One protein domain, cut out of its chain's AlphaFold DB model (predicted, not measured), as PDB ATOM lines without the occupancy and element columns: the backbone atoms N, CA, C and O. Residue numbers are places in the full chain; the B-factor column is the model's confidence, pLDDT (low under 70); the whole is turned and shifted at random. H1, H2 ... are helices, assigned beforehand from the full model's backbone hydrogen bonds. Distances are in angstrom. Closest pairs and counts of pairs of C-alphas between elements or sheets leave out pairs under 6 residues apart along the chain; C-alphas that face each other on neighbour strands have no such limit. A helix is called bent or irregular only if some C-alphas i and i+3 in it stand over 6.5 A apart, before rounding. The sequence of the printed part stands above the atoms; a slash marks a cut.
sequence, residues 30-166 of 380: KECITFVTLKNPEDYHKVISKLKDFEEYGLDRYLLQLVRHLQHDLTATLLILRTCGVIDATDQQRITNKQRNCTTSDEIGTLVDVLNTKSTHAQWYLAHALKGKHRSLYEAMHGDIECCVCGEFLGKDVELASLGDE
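Overview. This is residues 30 to 166 of the 380 residues of the protein "Predicted protein" of Nematostella vectensis (UniProt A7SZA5). A compact cluster of helices is built round H7, which lies in the middle with H2, H4 and H8 packed on it. The hairpin of H1 and H2 makes one end of the longest axis, H6 with H3 and H5 packed on it makes the other, and H9 and H10 run along one side with few contacts. The printed part has 137 residues with ten named helices, H1 to H10 in order, and no named strand; the class is all helix. The radius of gyration of the C-alphas is 14.6 A, compact, and the spans are 47 by 33 by 25 A.

Arrangement. Begin with H1, residues 30 to 39, and H2, residues 44 to 57, a helical hairpin at a shallow tilt of 29 degrees; their closest C-alphas, Thr 37 and Tyr 44, are 5.8 A apart. H3, residues 60 to 70, is irregular, with C-alphas 61 and 64 7.6 A apart. It touches H6, residues 104 to 116, the closest C-alphas being Val 67 and Ser 105 at 5.6 A. H5, residues 89 to 95, touches H6 too, with C-alphas Ile 95 and Glu 107 closest at 5.1 A. Look next at the hub, H7, residues 120 to 130, about perpendicular to H2 at 78 degrees; H2 touches it with residues 51 to 55 alone, and C-alphas Phe 54 and Thr 120 are closest at 7.0 A. H4, residues 74 to 83, touches H7 at a steep tilt of 52 degrees, with C-alphas Thr 77 and Ala 129 closest at 5.9 A. H8, residues 135 to 141, forms a helical hairpin with H7; C-alphas Ala 127 and Tyr 138 are closest at 5.4 A. H9, residues 150 to 154, is close to H7 but not clearly touching. H10, residues 157 to 165, only just touches H4, with 3 pairs of C-alphas within 8 A, the closest Ala 76 and Gly 164 at 5.4 A. Every O i to N i+4 pair is within hydrogen-bond range in H1, H2 and H4 to H9, against 5 of 7 in H3 and 0 of 5 in H10, where 1 of 6 O i to N i+3 pairs is.

Along the chain. Find C-alpha 30 at (631.608, 666.179, 681.205), where H1 begins. From first to last C-alpha H2 measures 19.7 A, H6 18.2 A and H7 16.1 A. H7 begins at C-alpha 120, (622.557, 669.231, 684.666), and H10 ends at C-alpha 165, (601.457, 663.449, 701.995).

Size, cuts and confidence. The C-alphas farthest apart, Glu 42 and Gln 99, are 48.0 A apart. The printed part has no cut, and none of its links is long. Mean pLDDT of the printed part is 76.9; residues 85, 89, 99 to 100 and 152 to 166 are under 70.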
ATOM      1  N   LYS A  30     630.725 667.248 681.699       71.56
ATOM      2  CA  LYS A  30     631.608 666.179 681.205       71.56
ATOM      3  C   LYS A  30     631.888 665.114 682.256       71.56
ATOM      4  O   LYS A  30     631.937 663.929 681.926       71.56
ATOM      5  N   GLU A  31     632.052 665.521 683.510       74.38
ATOM      6  CA  GLU A  31     632.229 664.602 684.635       74.38
ATOM      7  C   GLU A  31     630.928 663.835 684.896       74.38
ATOM      8  O   GLU A  31     630.964 662.620 685.073       74.38
ATOM      9  N   CYS A  32     629.776 664.510 684.794       74.88
ATOM     10  CA  CYS A  32     628.458 663.874 684.853       74.88
ATOM     11  C   CYS A  32     628.290 662.824 683.738       74.88
ATOM     12  O   CYS A  32     627.974 661.670 684.016       74.88
ATOM     13  N   ILE A  33     628.592 663.173 682.483       75.81
ATOM     14  CA  ILE A  33     628.546 662.242 681.344       75.81
ATOM     15  C   ILE A  33     629.469 661.048 681.583       75.81
ATOM     16  O   ILE A  33     629.060 659.913 681.346       75.81
ATOM     17  N   THR A  34     630.686 661.284 682.075       79.31
ATOM     18  CA  THR A  34     631.658 660.219 682.359       79.31
ATOM     19  C   THR A  34     631.155 659.283 683.459       79.31
ATOM     20  O   THR A  34     631.195 658.066 683.287       79.31
ATOM     21  N   PHE A  35     630.627 659.834 684.556       83.50
ATOM     22  CA  PHE A  35     630.069 659.055 685.662       83.50
ATOM     23  C   PHE A  35     628.902 658.181 685.199       83.50
ATOM     24  O   PHE A  35     628.913 656.967 685.399       83.50
ATOM     25  N   VAL A  36     627.902 658.783 684.547       79.50
ATOM     26  CA  VAL A  36     626.691 658.056 684.150       79.50
ATOM     27  C   VAL A  36     627.020 657.029 683.062       79.50
ATOM     28  O   VAL A  36     626.493 655.923 683.093       79.50
ATOM     29  N   THR A  37     627.962 657.330 682.165       81.50
ATOM     30  CA  THR A  37     628.503 656.361 681.194       81.50
ATOM     31  C   THR A  37     629.123 655.146 681.882       81.50
ATOM     32  O   THR A  37     628.843 654.016 681.494       81.50
ATOM     33  N   LEU A  38     629.953 655.364 682.907       84.94
ATOM     34  CA  LEU A  38     630.630 654.284 683.630       84.94
ATOM     35  C   LEU A  38     629.637 653.384 684.375       84.94
ATOM     36  O   LEU A  38     629.833 652.174 684.453       84.94
ATOM     37  N   LYS A  39     628.580 653.980 684.929       85.56
ATOM     38  CA  LYS A  39     627.558 653.277 685.708       85.56
ATOM     39  C   LYS A  39     626.506 652.560 684.867       85.56
ATOM     40  O   LYS A  39     625.866 651.647 685.371       85.56
ATOM     41  N   ASN A  40     626.360 652.923 683.595       85.69
ATOM     42  CA  ASN A  40     625.305 652.407 682.720       85.69
ATOM     43  C   ASN A  40     625.877 651.878 681.390       85.69
ATOM     44  O   ASN A  40     625.562 652.425 680.329       85.69
ATOM     45  N   PRO A  41     626.727 650.833 681.413       80.50
ATOM     46  CA  PRO A  41     627.420 650.356 680.215       80.50
ATOM     47  C   PRO A  41     626.474 649.760 679.159       80.50
ATOM     48  O   PRO A  41     626.683 649.977 677.967       80.50
ATOM     49  N   GLU A  42     625.413 649.064 679.582       82.75
ATOM     50  CA  GLU A  42     624.428 648.420 678.692       82.75
ATOM     51  C   GLU A  42     623.537 649.445 677.955       82.75
ATOM     52  O   GLU A  42     623.140 649.229 676.814       82.75
ATOM     53  N   ASP A  43     623.276 650.604 678.574       80.62
ATOM     54  CA  ASP A  43     622.358 651.646 678.081       80.62
ATOM     55  C   ASP A  43     623.078 652.930 677.626       80.62
ATOM     56  O   ASP A  43     622.480 654.005 677.499       80.62
ATOM     57  N   TYR A  44     624.376 652.829 677.340       78.31
ATOM     58  CA  TYR A  44     625.260 653.960 677.049       78.31
ATOM     59  C   TYR A  44     624.688 654.964 676.031       78.31
ATOM     60  O   TYR A  44     624.684 656.178 676.258       78.31
ATOM     61  N   HIS A  45     624.146 654.476 674.912       78.38
ATOM     62  CA  HIS A  45     623.589 655.339 673.867       78.38
ATOM     63  C   HIS A  45     622.338 656.102 674.324       78.38
ATOM     64  O   HIS A  45     622.179 657.280 673.996       78.38
ATOM     65  N   LYS A  46     621.471 655.451 675.107       80.44
ATOM     66  CA  LYS A  46     620.241 656.035 675.658       80.44
ATOM     67  C   LYS A  46     620.570 657.111 676.693       80.44
ATOM     68  O   LYS A  46     619.983 658.192 676.664       80.44
ATOM     69  N   VAL A  47     621.559 656.845 677.545       78.62
ATOM     70  CA  VAL A  47     622.091 657.786 678.540       78.62
ATOM     71  C   VAL A  47     622.660 659.037 677.877       78.62
ATOM     72  O   VAL A  47     622.277 660.152 678.229       78.62
ATOM     73  N   ILE A  48     623.541 658.866 676.887       77.62
ATOM     74  CA  ILE A  48     624.141 659.999 676.176       77.62
ATOM     75  C   ILE A  48     623.084 660.815 675.447       77.62
ATOM     76  O   ILE A  48     623.162 662.042 675.459       77.62
ATOM     77  N   SER A  49     622.106 660.161 674.816       81.94
ATOM     78  CA  SER A  49     621.010 660.873 674.160       81.94
ATOM     79  C   SER A  49     620.256 661.754 675.153       81.94
ATOM     80  O   SER A  49     620.050 662.927 674.874       81.94
ATOM     81  N   LYS A  50     619.914 661.229 676.336       79.94
ATOM     82  CA  LYS A  50     619.205 661.994 677.373       79.94
ATOM     83  C   LYS A  50     620.024 663.160 677.926       79.94
ATOM     84  O   LYS A  50     619.496 664.254 678.076       79.94
ATOM     85  N   LEU A  51     621.315 662.956 678.187       76.00
ATOM     86  CA  LEU A  51     622.192 664.032 678.660       76.00
ATOM     87  C   LEU A  51     622.371 665.134 677.605       76.00
ATOM     88  O   LEU A  51     622.364 666.312 677.949       76.00
ATOM     89  N   LYS A  52     622.467 664.766 676.321       75.62
ATOM     90  CA  LYS A  52     622.470 665.734 675.214       75.62
ATOM     91  C   LYS A  52     621.145 666.473 675.094       75.62
ATOM     92  O   LYS A  52     621.158 667.676 674.871       75.62
ATOM     93  N   ASP A  53     620.022 665.780 675.272       76.94
ATOM     94  CA  ASP A  53     618.698 666.407 675.248       76.94
ATOM     95  C   ASP A  53     618.573 667.464 676.356       76.94
ATOM     96  O   ASP A  53     618.078 668.561 676.108       76.94
ATOM     97  N   PHE A  54     619.080 667.172 677.555       74.38
ATOM     98  CA  PHE A  54     619.160 668.130 678.658       74.38
ATOM     99  C   PHE A  54     620.114 669.301 678.394       74.38
ATOM    100  O   PHE A  54     619.802 670.429 678.767       74.38
ATOM    101  N   GLU A  55     621.257 669.069 677.749       75.50
ATOM    102  CA  GLU A  55     622.187 670.143 677.371       75.50
ATOM    103  C   GLU A  55     621.601 671.049 676.276       75.50
ATOM    104  O   GLU A  55     621.794 672.264 676.285       75.50
ATOM    105  N   GLU A  56     620.884 670.465 675.317       75.75
ATOM    106  CA  GLU A  56     620.376 671.171 674.147       75.75
ATOM    107  C   GLU A  56     619.039 671.878 674.388       75.75
ATOM    108  O   GLU A  56     618.847 672.990 673.890       75.75
ATOM    109  N   TYR A  57     618.129 671.240 675.122       71.94
ATOM    110  CA  TYR A  57     616.745 671.685 675.294       71.94
ATOM    111  C   TYR A  57     616.356 671.905 676.761       71.94
ATOM    112  O   TYR A  57     615.232 672.328 677.032       71.94
ATOM    113  N   GLY A  58     617.237 671.589 677.717       80.56
ATOM    114  CA  GLY A  58     616.906 671.647 679.138       80.56
ATOM    115  C   GLY A  58     615.655 670.831 679.475       80.56
ATOM    116  O   GLY A  58     615.411 669.747 678.943       80.56
ATOM    117  N   LEU A  59     614.829 671.385 680.359       79.81
ATOM    118  CA  LEU A  59     613.537 670.828 680.754       79.81
ATOM    119  C   LEU A  59     612.375 671.290 679.863       79.81
ATOM    120  O   LEU A  59     611.252 670.826 680.061       79.81
ATOM    121  N   ASP A  60     612.613 672.148 678.862       76.81
ATOM    122  CA  ASP A  60     611.540 672.709 678.026       76.81
ATOM    123  C   ASP A  60     610.781 671.614 677.264       76.81
ATOM    124  O   ASP A  60     609.559 671.670 677.117       76.81
ATOM    125  N   ARG A  61     611.478 670.538 676.871       78.50
ATOM    126  CA  ARG A  61     610.871 669.356 676.238       78.50
ATOM    127  C   ARG A  61     609.837 668.656 677.129       78.50
ATOM    128  O   ARG A  61     608.917 668.018 676.617       78.50
ATOM    129  N   TYR A  62     609.979 668.770 678.446       79.69
ATOM    130  CA  TYR A  62     609.096 668.154 679.432       79.69
ATOM    131  C   TYR A  62     608.085 669.142 680.016       79.69
ATOM    132  O   TYR A  62     607.225 668.715 680.783       79.69
ATOM    133  N   LEU A  63     608.126 670.427 679.640       78.19
ATOM    134  CA  LEU A  63     607.313 671.484 680.250       78.19
ATOM    135  C   LEU A  63     605.819 671.143 680.269       78.19
ATOM    136  O   LEU A  63     605.173 671.273 681.303       78.19
ATOM    137  N   LEU A  64     605.273 670.625 679.166       76.62
ATOM    138  CA  LEU A  64     603.864 670.218 679.107       76.62
ATOM    139  C   LEU A  64     603.540 669.104 680.113       76.62
ATOM    140  O   LEU A  64     602.490 669.118 680.754       76.62
ATOM    141  N   GLN A  65     604.429 668.120 680.236       80.12
ATOM    142  CA  GLN A  65     604.237 666.999 681.151       80.12
ATOM    143  C   GLN A  65     604.403 667.465 682.598       80.12
ATOM    144  O   GLN A  65     603.593 667.088 683.439       80.12
ATOM    145  N   LEU A  66     605.371 668.342 682.868       81.69
ATOM    146  CA  LEU A  66     605.586 668.961 684.172       81.69
ATOM    147  C   LEU A  66     604.377 669.795 684.595       81.69
ATOM    148  O   LEU A  66     603.886 669.593 685.694       81.69
ATOM    149  N   VAL A  67     603.828 670.647 683.722       77.81
ATOM    150  CA  VAL A  67     602.616 671.430 684.024       77.81
ATOM    151  C   VAL A  67     601.447 670.514 684.375       77.81
ATOM    152  O   VAL A  67     600.775 670.737 685.374       77.81
ATOM    153  N   ARG A  68     601.228 669.445 683.598       81.75
ATOM    154  CA  ARG A  68     600.120 668.506 683.835       81.75
ATOM    155  C   ARG A  68     600.253 667.719 685.139       81.75
ATOM    156  O   ARG A  68     599.238 667.448 685.767       81.75
ATOM    157  N   HIS A  69     601.467 667.319 685.515       82.44
ATOM    158  CA  HIS A  69     601.681 666.464 686.686       82.44
ATOM    159  C   HIS A  69     601.903 667.281 687.964       82.44
ATOM    160  O   HIS A  69     601.357 666.933 689.001       82.44
ATOM    161  N   LEU A  70     602.620 668.404 687.888       83.38
ATOM    162  CA  LEU A  70     602.969 669.224 689.052       83.38
ATOM    163  C   LEU A  70     601.907 670.255 689.440       83.38
ATOM    164  O   LEU A  70     602.084 670.931 690.450       83.38
ATOM    165  N   GLN A  71     600.801 670.388 688.698       80.31
ATOM    166  CA  GLN A  71     599.761 671.385 688.993       80.31
ATOM    167  C   GLN A  71     599.231 671.307 690.437       80.31
ATOM    168  O   GLN A  71     598.813 672.325 690.983       80.31
ATOM    169  N   HIS A  72     599.271 670.126 691.058       80.19
ATOM    170  CA  HIS A  72     598.830 669.910 692.439       80.19
ATOM    171  C   HIS A  72     599.977 669.579 693.409       80.19
ATOM    172  O   HIS A  72     599.781 669.628 694.617       80.19
ATOM    173  N   ASP A  73     601.179 669.301 692.900       80.44
ATOM    174  CA  ASP A  73     602.317 668.800 693.683       80.44
ATOM    175  C   ASP A  73     603.536 669.744 693.648       80.44
ATOM    176  O   ASP A  73     604.625 669.401 694.125       80.44
ATOM    177  N   LEU A  74     603.371 670.956 693.103       84.06
ATOM    178  CA  LEU A  74     604.447 671.939 692.972       84.06
ATOM    179  C   LEU A  74     605.091 672.263 694.327       84.06
ATOM    180  O   LEU A  74     606.312 672.240 694.435       84.06
ATOM    181  N   THR A  75     604.298 672.515 695.370       77.62
ATOM    182  CA  THR A  75     604.812 672.865 696.705       77.62
ATOM    183  C   THR A  75     605.700 671.764 697.286       77.62
ATOM    184  O   THR A  75     606.805 672.049 697.749       77.62
ATOM    185  N   ALA A  76     605.256 670.506 697.202       74.56
ATOM    186  CA  ALA A  76     606.033 669.356 697.659       74.56
ATOM    187  C   ALA A  76     607.326 669.200 696.843       74.56
ATOM    188  O   ALA A  76     608.406 669.015 697.400       74.56
ATOM    189  N   THR A  77     607.240 669.372 695.523       83.81
ATOM    190  CA  THR A  77     608.405 669.307 694.629       83.81
ATOM    191  C   THR A  77     609.428 670.399 694.952       83.81
ATOM    192  O   THR A  77     610.621 670.118 695.046       83.81
ATOM    193  N   LEU A  78     608.983 671.640 695.182       79.62
ATOM    194  CA  LEU A  78     609.860 672.751 695.567       79.62
ATOM    195  C   LEU A  78     610.542 672.498 696.914       79.62
ATOM    196  O   LEU A  78     611.722 672.813 697.068       79.62
ATOM    197  N   LEU A  79     609.835 671.903 697.875       75.12
ATOM    198  CA  LEU A  79     610.403 671.553 699.174       75.12
ATOM    199  C   LEU A  79     611.522 670.512 699.047       75.12
ATOM    200  O   LEU A  79     612.588 670.687 699.642       75.12
ATOM    201  N   ILE A  80     611.317 669.473 698.231       76.31
ATOM    202  CA  ILE A  80     612.342 668.459 697.944       76.31
ATOM    203  C   ILE A  80     613.561 669.120 697.287       76.31
ATOM    204  O   ILE A  80     614.682 668.968 697.769       76.31
ATOM    205  N   LEU A  81     613.350 669.925 696.240       81.06
ATOM    206  CA  LEU A  81     614.434 670.612 695.527       81.06
ATOM    207  C   LEU A  81     615.234 671.555 696.434       81.06
ATOM    208  O   LEU A  81     616.459 671.628 696.323       81.06
ATOM    209  N   ARG A  82     614.563 672.254 697.354       76.69
ATOM    210  CA  ARG A  82     615.212 673.127 698.338       76.69
ATOM    211  C   ARG A  82     616.002 672.337 699.378       76.69
ATOM    212  O   ARG A  82     617.117 672.723 699.715       76.69
ATOM    213  N   THR A  83     615.460 671.221 699.858       71.00
ATOM    214  CA  THR A  83     616.136 670.328 700.818       71.00
ATOM    215  C   THR A  83     617.389 669.698 700.208       71.00
ATOM    216  O   THR A  83     618.399 669.512 700.884       71.00
ATOM    217  N   CYS A  84     617.354 669.428 698.905       70.75
ATOM    218  CA  CYS A  84     618.505 668.987 698.123       70.75
ATOM    219  C   CYS A  84     619.477 670.124 697.746       70.75
ATOM    220  O   CYS A  84     620.453 669.872 697.050       70.75
ATOM    221  N   GLY A  85     619.224 671.369 698.166       69.00
ATOM    222  CA  GLY A  85     620.097 672.514 697.889       69.00
ATOM    223  C   GLY A  85     620.138 672.949 696.419       69.00
ATOM    224  O   GLY A  85     621.049 673.669 696.018       69.00
ATOM    225  N   VAL A  86     619.171 672.517 695.605       81.06
ATOM    226  CA  VAL A  86     619.113 672.826 694.165       81.06
ATOM    227  C   VAL A  86     618.594 674.240 693.920       81.06
ATOM    228  O   VAL A  86     619.064 674.939 693.018       81.06
ATOM    229  N   ILE A  87     617.616 674.646 694.725       79.12
ATOM    230  CA  ILE A  87     617.011 675.978 694.705       79.12
ATOM    231  C   ILE A  87     617.128 676.611 696.088       79.12
ATOM    232  O   ILE A  87     617.003 675.929 697.107       79.12
ATOM    233  N   ASP A  88     617.360 677.920 696.123       76.44
ATOM    234  CA  ASP A  88     617.435 678.688 697.365       76.44
ATOM    235  C   ASP A  88     616.115 679.425 697.681       76.44
ATOM    236  O   ASP A  88     615.094 679.274 697.004       76.44
ATOM    237  N   ALA A  89     616.112 680.222 698.755       68.38
ATOM    238  CA  ALA A  89     614.938 680.999 699.155       68.38
ATOM    239  C   ALA A  89     614.537 682.064 698.117       68.38
ATOM    240  O   ALA A  89     613.349 682.357 697.974       68.38
ATOM    241  N   THR A  90     615.509 682.617 697.391       75.88
ATOM    242  CA  THR A  90     615.297 683.630 696.350       75.88
ATOM    243  C   THR A  90     614.650 682.999 695.124       75.88
ATOM    244  O   THR A  90     613.680 683.536 694.585       75.88
ATOM    245  N   ASP A  91     615.143 681.830 694.714       78.19
ATOM    246  CA  ASP A  91     614.575 681.024 693.639       78.19
ATOM    247  C   ASP A  91     613.129 680.631 693.966       78.19
ATOM    248  O   ASP A  91     612.230 680.843 693.150       78.19
ATOM    249  N   GLN A  92     612.874 680.139 695.183       76.69
ATOM    250  CA  GLN A  92     611.521 679.789 695.616       76.69
ATOM    251  C   GLN A  92     610.592 681.007 695.607       76.69
ATOM    252  O   GLN A  92     609.493 680.920 695.067       76.69
ATOM    253  N   GLN A  93     611.036 682.154 696.131       71.38
ATOM    254  CA  GLN A  93     610.243 683.382 696.105       71.38
ATOM    255  C   GLN A  93     609.946 683.830 694.671       71.38
ATOM    256  O   GLN A  93     608.839 684.283 694.394       71.38
ATOM    257  N   ARG A  94     610.907 683.697 693.748       76.25
ATOM    258  CA  ARG A  94     610.709 684.004 692.327       76.25
ATOM    259  C   ARG A  94     609.659 683.090 691.698       76.25
ATOM    260  O   ARG A  94     608.843 683.582 690.923       76.25
ATOM    261  N   ILE A  95     609.677 681.802 692.031       81.25
ATOM    262  CA  ILE A  95     608.734 680.802 691.516       81.25
ATOM    263  C   ILE A  95     607.328 681.042 692.066       81.25
ATOM    264  O   ILE A  95     606.379 681.046 691.291       81.25
ATOM    265  N   THR A  96     607.180 681.302 693.366       77.19
ATOM    266  CA  THR A  96     605.866 681.454 694.015       77.19
ATOM    267  C   THR A  96     605.350 682.897 694.031       77.19
ATOM    268  O   THR A  96     604.406 683.218 694.759       77.19
ATOM    269  N   ASN A  97     605.984 683.818 693.293       78.00
ATOM    270  CA  ASN A  97     605.590 685.225 693.283       78.00
ATOM    271  C   ASN A  97     604.265 685.417 692.534       78.00
ATOM    272  O   ASN A  97     604.253 685.580 691.314       78.00
ATOM    273  N   LYS A  98     603.163 685.516 693.281       78.06
ATOM    274  CA  LYS A  98     601.811 685.703 692.732       78.06
ATOM    275  C   LYS A  98     601.594 687.015 691.967       78.06
ATOM    276  O   LYS A  98     600.621 687.122 691.233       78.06
ATOM    277  N   GLN A  99     602.482 688.008 692.098       69.50
ATOM    278  CA  GLN A  99     602.421 689.227 691.278       69.50
ATOM    279  C   GLN A  99     602.938 689.004 689.849       69.50
ATOM    280  O   GLN A  99     602.615 689.784 688.958       69.50
ATOM    281  N   ARG A 100     603.773 687.978 689.637       62.12
ATOM    282  CA  ARG A 100     604.330 687.620 688.321       62.12
ATOM    283  C   ARG A 100     603.708 686.349 687.754       62.12
ATOM    284  O   ARG A 100     603.495 686.275 686.550       62.12
ATOM    285  N   ASN A 101     603.398 685.394 688.625       74.44
ATOM    286  CA  ASN A 101     602.900 684.074 688.277       74.44
ATOM    287  C   ASN A 101     601.467 683.938 688.790       74.44
ATOM    288  O   ASN A 101     601.226 683.643 689.962       74.44
ATOM    289  N   CYS A 102     600.511 684.216 687.909       74.88
ATOM    290  CA  CYS A 102     599.094 684.269 688.259       74.88
ATOM    291  C   CYS A 102     598.465 682.872 688.377       74.88
ATOM    292  O   CYS A 102     597.414 682.715 688.999       74.88
ATOM    293  N   THR A 103     599.091 681.857 687.782       76.50
ATOM    294  CA  THR A 103     598.630 680.466 687.755       76.50
ATOM    295  C   THR A 103     599.743 679.507 688.167       76.50
ATOM    296  O   THR A 103     600.920 679.798 687.970       76.50
ATOM    297  N   THR A 104     599.388 678.318 688.667       77.31
ATOM    298  CA  THR A 104     600.376 677.266 688.974       77.31
ATOM    299  C   THR A 104     601.190 676.862 687.742       77.31
ATOM    300  O   THR A 104     602.358 676.508 687.854       77.31
ATOM    301  N   SER A 105     600.612 676.973 686.544       76.19
ATOM    302  CA  SER A 105     601.328 676.754 685.285       76.19
ATOM    303  C   SER A 105     602.428 677.796 685.047       76.19
ATOM    304  O   SER A 105     603.519 677.421 684.618       76.19
ATOM    305  N   ASP A 106     602.184 679.074 685.371       71.75
ATOM    306  CA  ASP A 106     603.209 680.133 685.313       71.75
ATOM    307  C   ASP A 106     604.342 679.853 686.322       71.75
ATOM    308  O   ASP A 106     605.527 680.051 686.032       71.75
ATOM    309  N   GLU A 107     603.992 679.343 687.509       81.19
ATOM    310  CA  GLU A 107     604.960 678.953 688.542       81.19
ATOM    311  C   GLU A 107     605.820 677.766 688.080       81.19
ATOM    312  O   GLU A 107     607.042 677.808 688.206       81.19
ATOM    313  N   ILE A 108     605.216 676.740 687.469       81.75
ATOM    314  CA  ILE A 108     605.937 675.590 686.896       81.75
ATOM    315  C   ILE A 108     606.836 676.027 685.730       81.75
ATOM    316  O   ILE A 108     607.972 675.564 685.627       81.75
ATOM    317  N   GLY A 109     606.377 676.957 684.884       73.94
ATOM    318  CA  GLY A 109     607.210 677.559 683.838       73.94
ATOM    319  C   GLY A 109     608.422 678.294 684.416       73.94
ATOM    320  O   GLY A 109     609.546 678.103 683.954       73.94
ATOM    321  N   THR A 110     608.223 679.058 685.493       78.31
ATOM    322  CA  THR A 110     609.318 679.739 686.200       78.31
ATOM    323  C   THR A 110     610.276 678.752 686.871       78.31
ATOM    324  O   THR A 110     611.484 678.980 686.861       78.31
ATOM    325  N   LEU A 111     609.773 677.645 687.430       86.06
ATOM    326  CA  LEU A 111     610.600 676.565 687.977       86.06
ATOM    327  C   LEU A 111     611.506 675.964 686.895       86.06
ATOM    328  O   LEU A 111     612.704 675.806 687.125       86.06
ATOM    329  N   VAL A 112     610.956 675.669 685.715       84.12
ATOM    330  CA  VAL A 112     611.726 675.168 684.567       84.12
ATOM    331  C   VAL A 112     612.805 676.167 684.153       84.12
ATOM    332  O   VAL A 112     613.966 675.778 684.026       84.12
ATOM    333  N   ASP A 113     612.463 677.453 684.036       79.75
ATOM    334  CA  ASP A 113     613.435 678.497 683.699       79.75
ATOM    335  C   ASP A 113     614.565 678.573 684.740       79.75
ATOM    336  O   ASP A 113     615.736 678.666 684.376       79.75
ATOM    337  N   VAL A 114     614.239 678.506 686.037       83.38
ATOM    338  CA  VAL A 114     615.236 678.500 687.117       83.38
ATOM    339  C   VAL A 114     616.145 677.281 686.990       83.38
ATOM    340  O   VAL A 114     617.362 677.449 686.936       83.38
ATOM    341  N   LEU A 115     615.596 676.071 686.881       83.12
ATOM    342  CA  LEU A 115     616.386 674.838 686.805       83.12
ATOM    343  C   LEU A 115     617.244 674.755 685.535       83.12
ATOM    344  O   LEU A 115     618.360 674.250 685.601       83.12
ATOM    345  N   ASN A 116     616.785 675.308 684.408       80.31
ATOM    346  CA  ASN A 116     617.572 675.400 683.172       80.31
ATOM    347  C   ASN A 116     618.789 676.332 683.302       80.31
ATOM    348  O   ASN A 116     619.746 676.191 682.545       80.31
ATOM    349  N   THR A 117     618.777 677.272 684.254       78.50
ATOM    350  CA  THR A 117     619.959 678.095 684.580       78.50
ATOM    351  C   THR A 117     620.910 677.430 685.576       78.50
ATOM    352  O   THR A 117     621.996 677.957 685.827       78.50
ATOM    353  N   LYS A 118     620.519 676.290 686.159       78.56
ATOM    354  CA  LYS A 118     621.357 675.495 687.063       78.56
ATOM    355  C   LYS A 118     622.121 674.419 686.279       78.56
ATOM    356  O   LYS A 118     622.040 674.328 685.056       78.56
ATOM    357  N   SER A 119     622.907 673.610 686.987       77.25
ATOM    358  CA  SER A 119     623.650 672.501 686.381       77.25
ATOM    359  C   SER A 119     622.728 671.356 685.954       77.25
ATOM    360  O   SER A 119     621.602 671.222 686.433       77.25
ATOM    361  N   THR A 120     623.245 670.456 685.116       77.62
ATOM    362  CA  THR A 120     622.557 669.231 684.666       77.62
ATOM    363  C   THR A 120     622.092 668.355 685.838       77.62
ATOM    364  O   THR A 120     621.133 667.599 685.727       77.62
ATOM    365  N   HIS A 121     622.726 668.487 687.009       82.44
ATOM    366  CA  HIS A 121     622.303 667.802 688.229       82.44
ATOM    367  C   HIS A 121     620.940 668.275 688.726       82.44
ATOM    368  O   HIS A 121     620.157 667.452 689.185       82.44
ATOM    369  N   ALA A 122     620.612 669.562 688.584       85.69
ATOM    370  CA  ALA A 122     619.315 670.103 688.985       85.69
ATOM    371  C   ALA A 122     618.146 669.399 688.272       85.69
ATOM    372  O   ALA A 122     617.084 669.188 688.854       85.69
ATOM    373  N   GLN A 123     618.372 668.971 687.029       87.75
ATOM    374  CA  GLN A 123     617.402 668.226 686.227       87.75
ATOM    375  C   GLN A 123     617.235 666.794 686.751       87.75
ATOM    376  O   GLN A 123     616.112 666.297 686.830       87.75
ATOM    377  N   TRP A 124     618.328 666.152 687.183       87.31
ATOM    378  CA  TRP A 124     618.262 664.853 687.852       87.31
ATOM    379  C   TRP A 124     617.566 664.926 689.209       87.31
ATOM    380  O   TRP A 124     616.728 664.076 689.503       87.31
ATOM    381  N   TYR A 125     617.836 665.964 690.001       86.88
ATOM    382  CA  TYR A 125     617.126 666.209 691.256       86.88
ATOM    383  C   TYR A 125     615.620 666.383 691.041       86.88
ATOM    384  O   TYR A 125     614.832 665.796 691.781       86.88
ATOM    385  N   LEU A 126     615.212 667.130 690.008       91.06
ATOM    386  CA  LEU A 126     613.800 667.231 689.642       91.06
ATOM    387  C   LEU A 126     613.232 665.868 689.256       91.06
ATOM    388  O   LEU A 126     612.163 665.513 689.737       91.06
ATOM    389  N   ALA A 127     613.935 665.089 688.431       90.81
ATOM    390  CA  ALA A 127     613.470 663.756 688.076       90.81
ATOM    391  C   ALA A 127     613.244 662.905 689.337       90.81
ATOM    392  O   ALA A 127     612.158 662.364 689.522       90.81
ATOM    393  N   HIS A 128     614.204 662.858 690.257       87.69
ATOM    394  CA  HIS A 128     614.051 662.108 691.503       87.69
ATOM    395  C   HIS A 128     612.917 662.615 692.399       87.69
ATOM    396  O   HIS A 128     612.202 661.791 692.968       87.69
ATOM    397  N   ALA A 129     612.674 663.926 692.461       87.25
ATOM    398  CA  ALA A 129     611.518 664.477 693.171       87.25
ATOM    399  C   ALA A 129     610.177 663.950 692.614       87.25
ATOM    400  O   ALA A 129     609.199 663.831 693.349       87.25
ATOM    401  N   LEU A 130     610.138 663.570 691.333       88.38
ATOM    402  CA  LEU A 130     608.960 663.008 690.668       88.38
ATOM    403  C   LEU A 130     608.803 661.492 690.876       88.38
ATOM    404  O   LEU A 130     607.724 660.963 690.613       88.38
ATOM    405  N   LYS A 131     609.837 660.775 691.344       85.00
ATOM    406  CA  LYS A 131     609.863 659.300 691.423       85.00
ATOM    407  C   LYS A 131     608.705 658.722 692.243       85.00
ATOM    408  O   LYS A 131     608.135 657.708 691.845       85.00
ATOM    409  N   GLY A 132     608.356 659.366 693.360       77.19
ATOM    410  CA  GLY A 132     607.302 658.901 694.268       77.19
ATOM    411  C   GLY A 132     605.894 659.041 693.684       77.19
ATOM    412  O   GLY A 132     605.164 658.058 693.583       77.19
ATOM    413  N   LYS A 133     605.516 660.259 693.270       78.50
ATOM    414  CA  LYS A 133     604.136 660.587 692.859       78.50
ATOM    415  C   LYS A 133     603.887 660.551 691.351       78.50
ATOM    416  O   LYS A 133     602.763 660.315 690.913       78.50
ATOM    417  N   HIS A 134     604.916 660.753 690.532       84.94
ATOM    418  CA  HIS A 134     604.791 660.890 689.079       84.94
ATOM    419  C   HIS A 134     605.737 659.933 688.351       84.94
ATOM    420  O   HIS A 134     606.565 660.331 687.527       84.94
ATOM    421  N   ARG A 135     605.583 658.638 688.645       84.75
ATOM    422  CA  ARG A 135     606.444 657.563 688.137       84.75
ATOM    423  C   ARG A 135     606.579 657.542 686.611       84.75
ATOM    424  O   ARG A 135     607.682 657.356 686.115       84.75
ATOM    425  N   SER A 136     605.502 657.790 685.867       85.69
ATOM    426  CA  SER A 136     605.536 657.842 684.396       85.69
ATOM    427  C   SER A 136     606.455 658.951 683.867       85.69
ATOM    428  O   SER A 136     607.212 658.741 682.920       85.69
ATOM    429  N   LEU A 137     606.423 660.129 684.496       87.81
ATOM    430  CA  LEU A 137     607.280 661.255 684.135       87.81
ATOM    431  C   LEU A 137     608.724 661.027 684.596       87.81
ATOM    432  O   LEU A 137     609.658 661.343 683.861       87.81
ATOM    433  N   TYR A 138     608.914 660.403 685.759       89.19
ATOM    434  CA  TYR A 138     610.226 659.934 686.200       89.19
ATOM    435  C   TYR A 138     610.834 658.928 685.216       89.19
ATOM    436  O   TYR A 138     611.991 659.072 684.841       89.19
ATOM    437  N   GLU A 139     610.074 657.944 684.737       87.19
ATOM    438  CA  GLU A 139     610.551 656.969 683.750       87.19
ATOM    439  C   GLU A 139     610.910 657.650 682.414       87.19
ATOM    440  O   GLU A 139     611.941 657.352 681.801       87.19
ATOM    441  N   ALA A 140     610.122 658.649 682.000       86.06
ATOM    442  CA  ALA A 140     610.398 659.443 680.805       86.06
ATOM    443  C   ALA A 140     611.675 660.297 680.936       86.06
ATOM    444  O   ALA A 140     612.506 660.308 680.023       86.06
ATOM    445  N   MET A 141     611.865 660.989 682.064       86.94
ATOM    446  CA  MET A 141     613.016 661.868 682.306       86.94
ATOM    447  C   MET A 141     614.275 661.073 682.659       86.94
ATOM    448  O   MET A 141     615.307 661.204 682.005       86.94
ATOM    449  N   HIS A 142     614.167 660.162 683.616       89.25
ATOM    450  CA  HIS A 142     615.255 659.364 684.166       89.25
ATOM    451  C   HIS A 142     615.230 657.932 683.634       89.25
ATOM    452  O   HIS A 142     616.081 657.573 682.818       89.25
ATOM    453  N   GLY A 143     614.194 657.159 683.960       85.75
ATOM    454  CA  GLY A 143     614.138 655.729 683.641       85.75
ATOM    455  C   GLY A 143     615.103 654.927 684.512       85.75
ATOM    456  O   GLY A 143     615.327 655.283 685.668       85.75
ATOM    457  N   ASP A 144     615.701 653.882 683.944       84.38
ATOM    458  CA  ASP A 144     616.572 652.934 684.662       84.38
ATOM    459  C   ASP A 144     618.037 653.388 684.785       84.38
ATOM    460  O   ASP A 144     618.917 652.601 685.113       84.38
ATOM    461  N   ILE A 145     618.319 654.662 684.503       87.75
ATOM    462  CA  ILE A 145     619.679 655.210 684.503       87.75
ATOM    463  C   ILE A 145     620.192 655.345 685.939       87.75
ATOM    464  O   ILE A 145     619.601 656.056 686.731       87.75
ATOM    465  N   GLU A 146     621.339 654.775 686.290       86.94
ATOM    466  CA  GLU A 146     622.025 655.090 687.548       86.94
ATOM    467  C   GLU A 146     622.757 656.437 687.407       86.94
ATOM    468  O   GLU A 146     623.871 656.507 686.877       86.94
ATOM    469  N   CYS A 147     622.109 657.532 687.821       86.06
ATOM    470  CA  CYS A 147     622.674 658.878 687.733       86.06
ATOM    471  C   CYS A 147     623.510 659.261 688.970       86.06
ATOM    472  O   CYS A 147     623.493 658.597 690.006       86.06
ATOM    473  N   CYS A 148     624.237 660.377 688.876       81.25
ATOM    474  CA  CYS A 148     625.128 660.872 689.931       81.25
ATOM    475  C   CYS A 148     624.430 661.246 691.248       81.25
ATOM    476  O   CYS A 148     625.101 661.325 692.271       81.25
ATOM    477  N   VAL A 149     623.107 661.444 691.246       83.06
ATOM    478  CA  VAL A 149     622.331 661.797 692.450       83.06
ATOM    479  C   VAL A 149     621.487 660.631 692.979       83.06
ATOM    480  O   VAL A 149     620.904 660.741 694.056       83.06
ATOM    481  N   CYS A 150     621.453 659.483 692.286       83.81
ATOM    482  CA  CYS A 150     620.696 658.302 692.721       83.81
ATOM    483  C   CYS A 150     621.080 657.855 694.139       83.81
ATOM    484  O   CYS A 150     620.204 657.551 694.947       83.81
ATOM    485  N   GLY A 151     622.380 657.849 694.455       71.00
ATOM    486  CA  GLY A 151     622.887 657.467 695.776       71.00
ATOM    487  C   GLY A 151     622.413 658.386 696.906       71.00
ATOM    488  O   GLY A 151     622.181 657.916 698.016       71.00
ATOM    489  N   GLU A 152     622.209 659.674 696.622       69.69
ATOM    490  CA  GLU A 152     621.726 660.646 697.609       69.69
ATOM    491  C   GLU A 152     620.231 660.484 697.909       69.69
ATOM    492  O   GLU A 152     619.804 660.699 699.043       69.69
ATOM    493  N   PHE A 153     619.440 660.069 696.916       68.44
ATOM    494  CA  PHE A 153     618.012 659.792 697.093       68.44
ATOM    495  C   PHE A 153     617.742 658.419 697.707       68.44
ATOM    496  O   PHE A 153     616.856 658.305 698.545       68.44
ATOM    497  N   LEU A 154     618.553 657.401 697.398       59.91
ATOM    498  CA  LEU A 154     618.431 656.070 698.009       59.91
ATOM    499  C   LEU A 154     618.534 656.102 699.547       59.91
ATOM    500  O   LEU A 154     617.943 655.258 700.213       59.91
ATOM    501  N   GLY A 155     619.246 657.084 700.117       51.66
ATOM    502  CA  GLY A 155     619.323 657.305 701.567       51.66
ATOM    503  C   GLY A 155     618.213 658.189 702.158       51.66
ATOM    504  O   GLY A 155     618.036 658.186 703.372       51.66
ATOM    505  N   LYS A 156     617.472 658.936 701.327       54.56
ATOM    506  CA  LYS A 156     616.456 659.933 701.731       54.56
ATOM    507  C   LYS A 156     615.019 659.560 701.329       54.56
ATOM    508  O   LYS A 156     614.086 660.286 701.671       54.56
ATOM    509  N   ASP A 157     614.832 658.427 700.645       50.25
ATOM    510  CA  ASP A 157     613.541 657.944 700.123       50.25
ATOM    511  C   ASP A 157     612.460 657.774 701.226       50.25
ATOM    512  O   ASP A 157     611.272 657.827 700.921       50.25
ATOM    513  N   VAL A 158     612.836 657.639 702.510       48.62
ATOM    514  CA  VAL A 158     611.886 657.522 703.642       48.62
ATOM    515  C   VAL A 158     611.431 658.885 704.194       48.62
ATOM    516  O   VAL A 158     610.263 659.031 704.536       48.62
ATOM    517  N   GLU A 159     612.303 659.899 704.245       47.72
ATOM    518  CA  GLU A 159     611.970 661.234 704.791       47.72
ATOM    519  C   GLU A 159     611.248 662.131 703.771       47.72
ATOM    520  O   GLU A 159     610.394 662.942 704.129       47.72
ATOM    521  N   LEU A 160     611.566 661.985 702.480       51.91
ATOM    522  CA  LEU A 160     610.978 662.801 701.410       51.91
ATOM    523  C   LEU A 160     609.584 662.306 700.988       51.91
ATOM    524  O   LEU A 160     608.779 663.103 700.510       51.91
ATOM    525  N   ALA A 161     609.283 661.019 701.193       48.59
ATOM    526  CA  ALA A 161     607.961 660.449 700.938       48.59
ATOM    527  C   ALA A 161     606.911 660.936 701.955       48.59
ATOM    528  O   ALA A 161     605.794 661.253 701.560       48.59
ATOM    529  N   SER A 162     607.277 661.090 703.236       49.53
ATOM    530  CA  SER A 162     606.365 661.592 704.278       49.53
ATOM    531  C   SER A 162     606.044 663.086 704.147       49.53
ATOM    532  O   SER A 162     604.945 663.507 704.487       49.53
ATOM    533  N   LEU A 163     606.965 663.892 703.606       49.84
ATOM    534  CA  LEU A 163     606.767 665.337 703.399       49.84
ATOM    535  C   LEU A 163     605.759 665.665 702.280       49.84
ATOM    536  O   LEU A 163     605.238 666.777 702.222       49.84
ATOM    537  N   GLY A 164     605.500 664.718 701.372       43.06
ATOM    538  CA  GLY A 164     604.573 664.894 700.254       43.06
ATOM    539  C   GLY A 164     603.101 664.661 700.604       43.06
ATOM    540  O   GLY A 164     602.237 665.177 699.891       43.06
ATOM    541  N   ASP A 165     602.813 663.909 701.668       45.44
ATOM    542  CA  ASP A 165     601.457 663.449 701.995       45.44
ATOM    543  C   ASP A 165     600.720 664.360 703.000       45.44
ATOM    544  O   ASP A 165     599.494 664.333 703.053       45.44
ATOM    545  N   GLU A 166     601.416 665.239 703.730       45.56
ATOM    546  CA  GLU A 166     600.800 666.093 704.765       45.56
ATOM    547  C   GLU A 166     600.143 667.398 704.250       45.56
ATOM    548  O   GLU A 166     599.560 668.135 705.041       45.56
TER     549      GLU A 166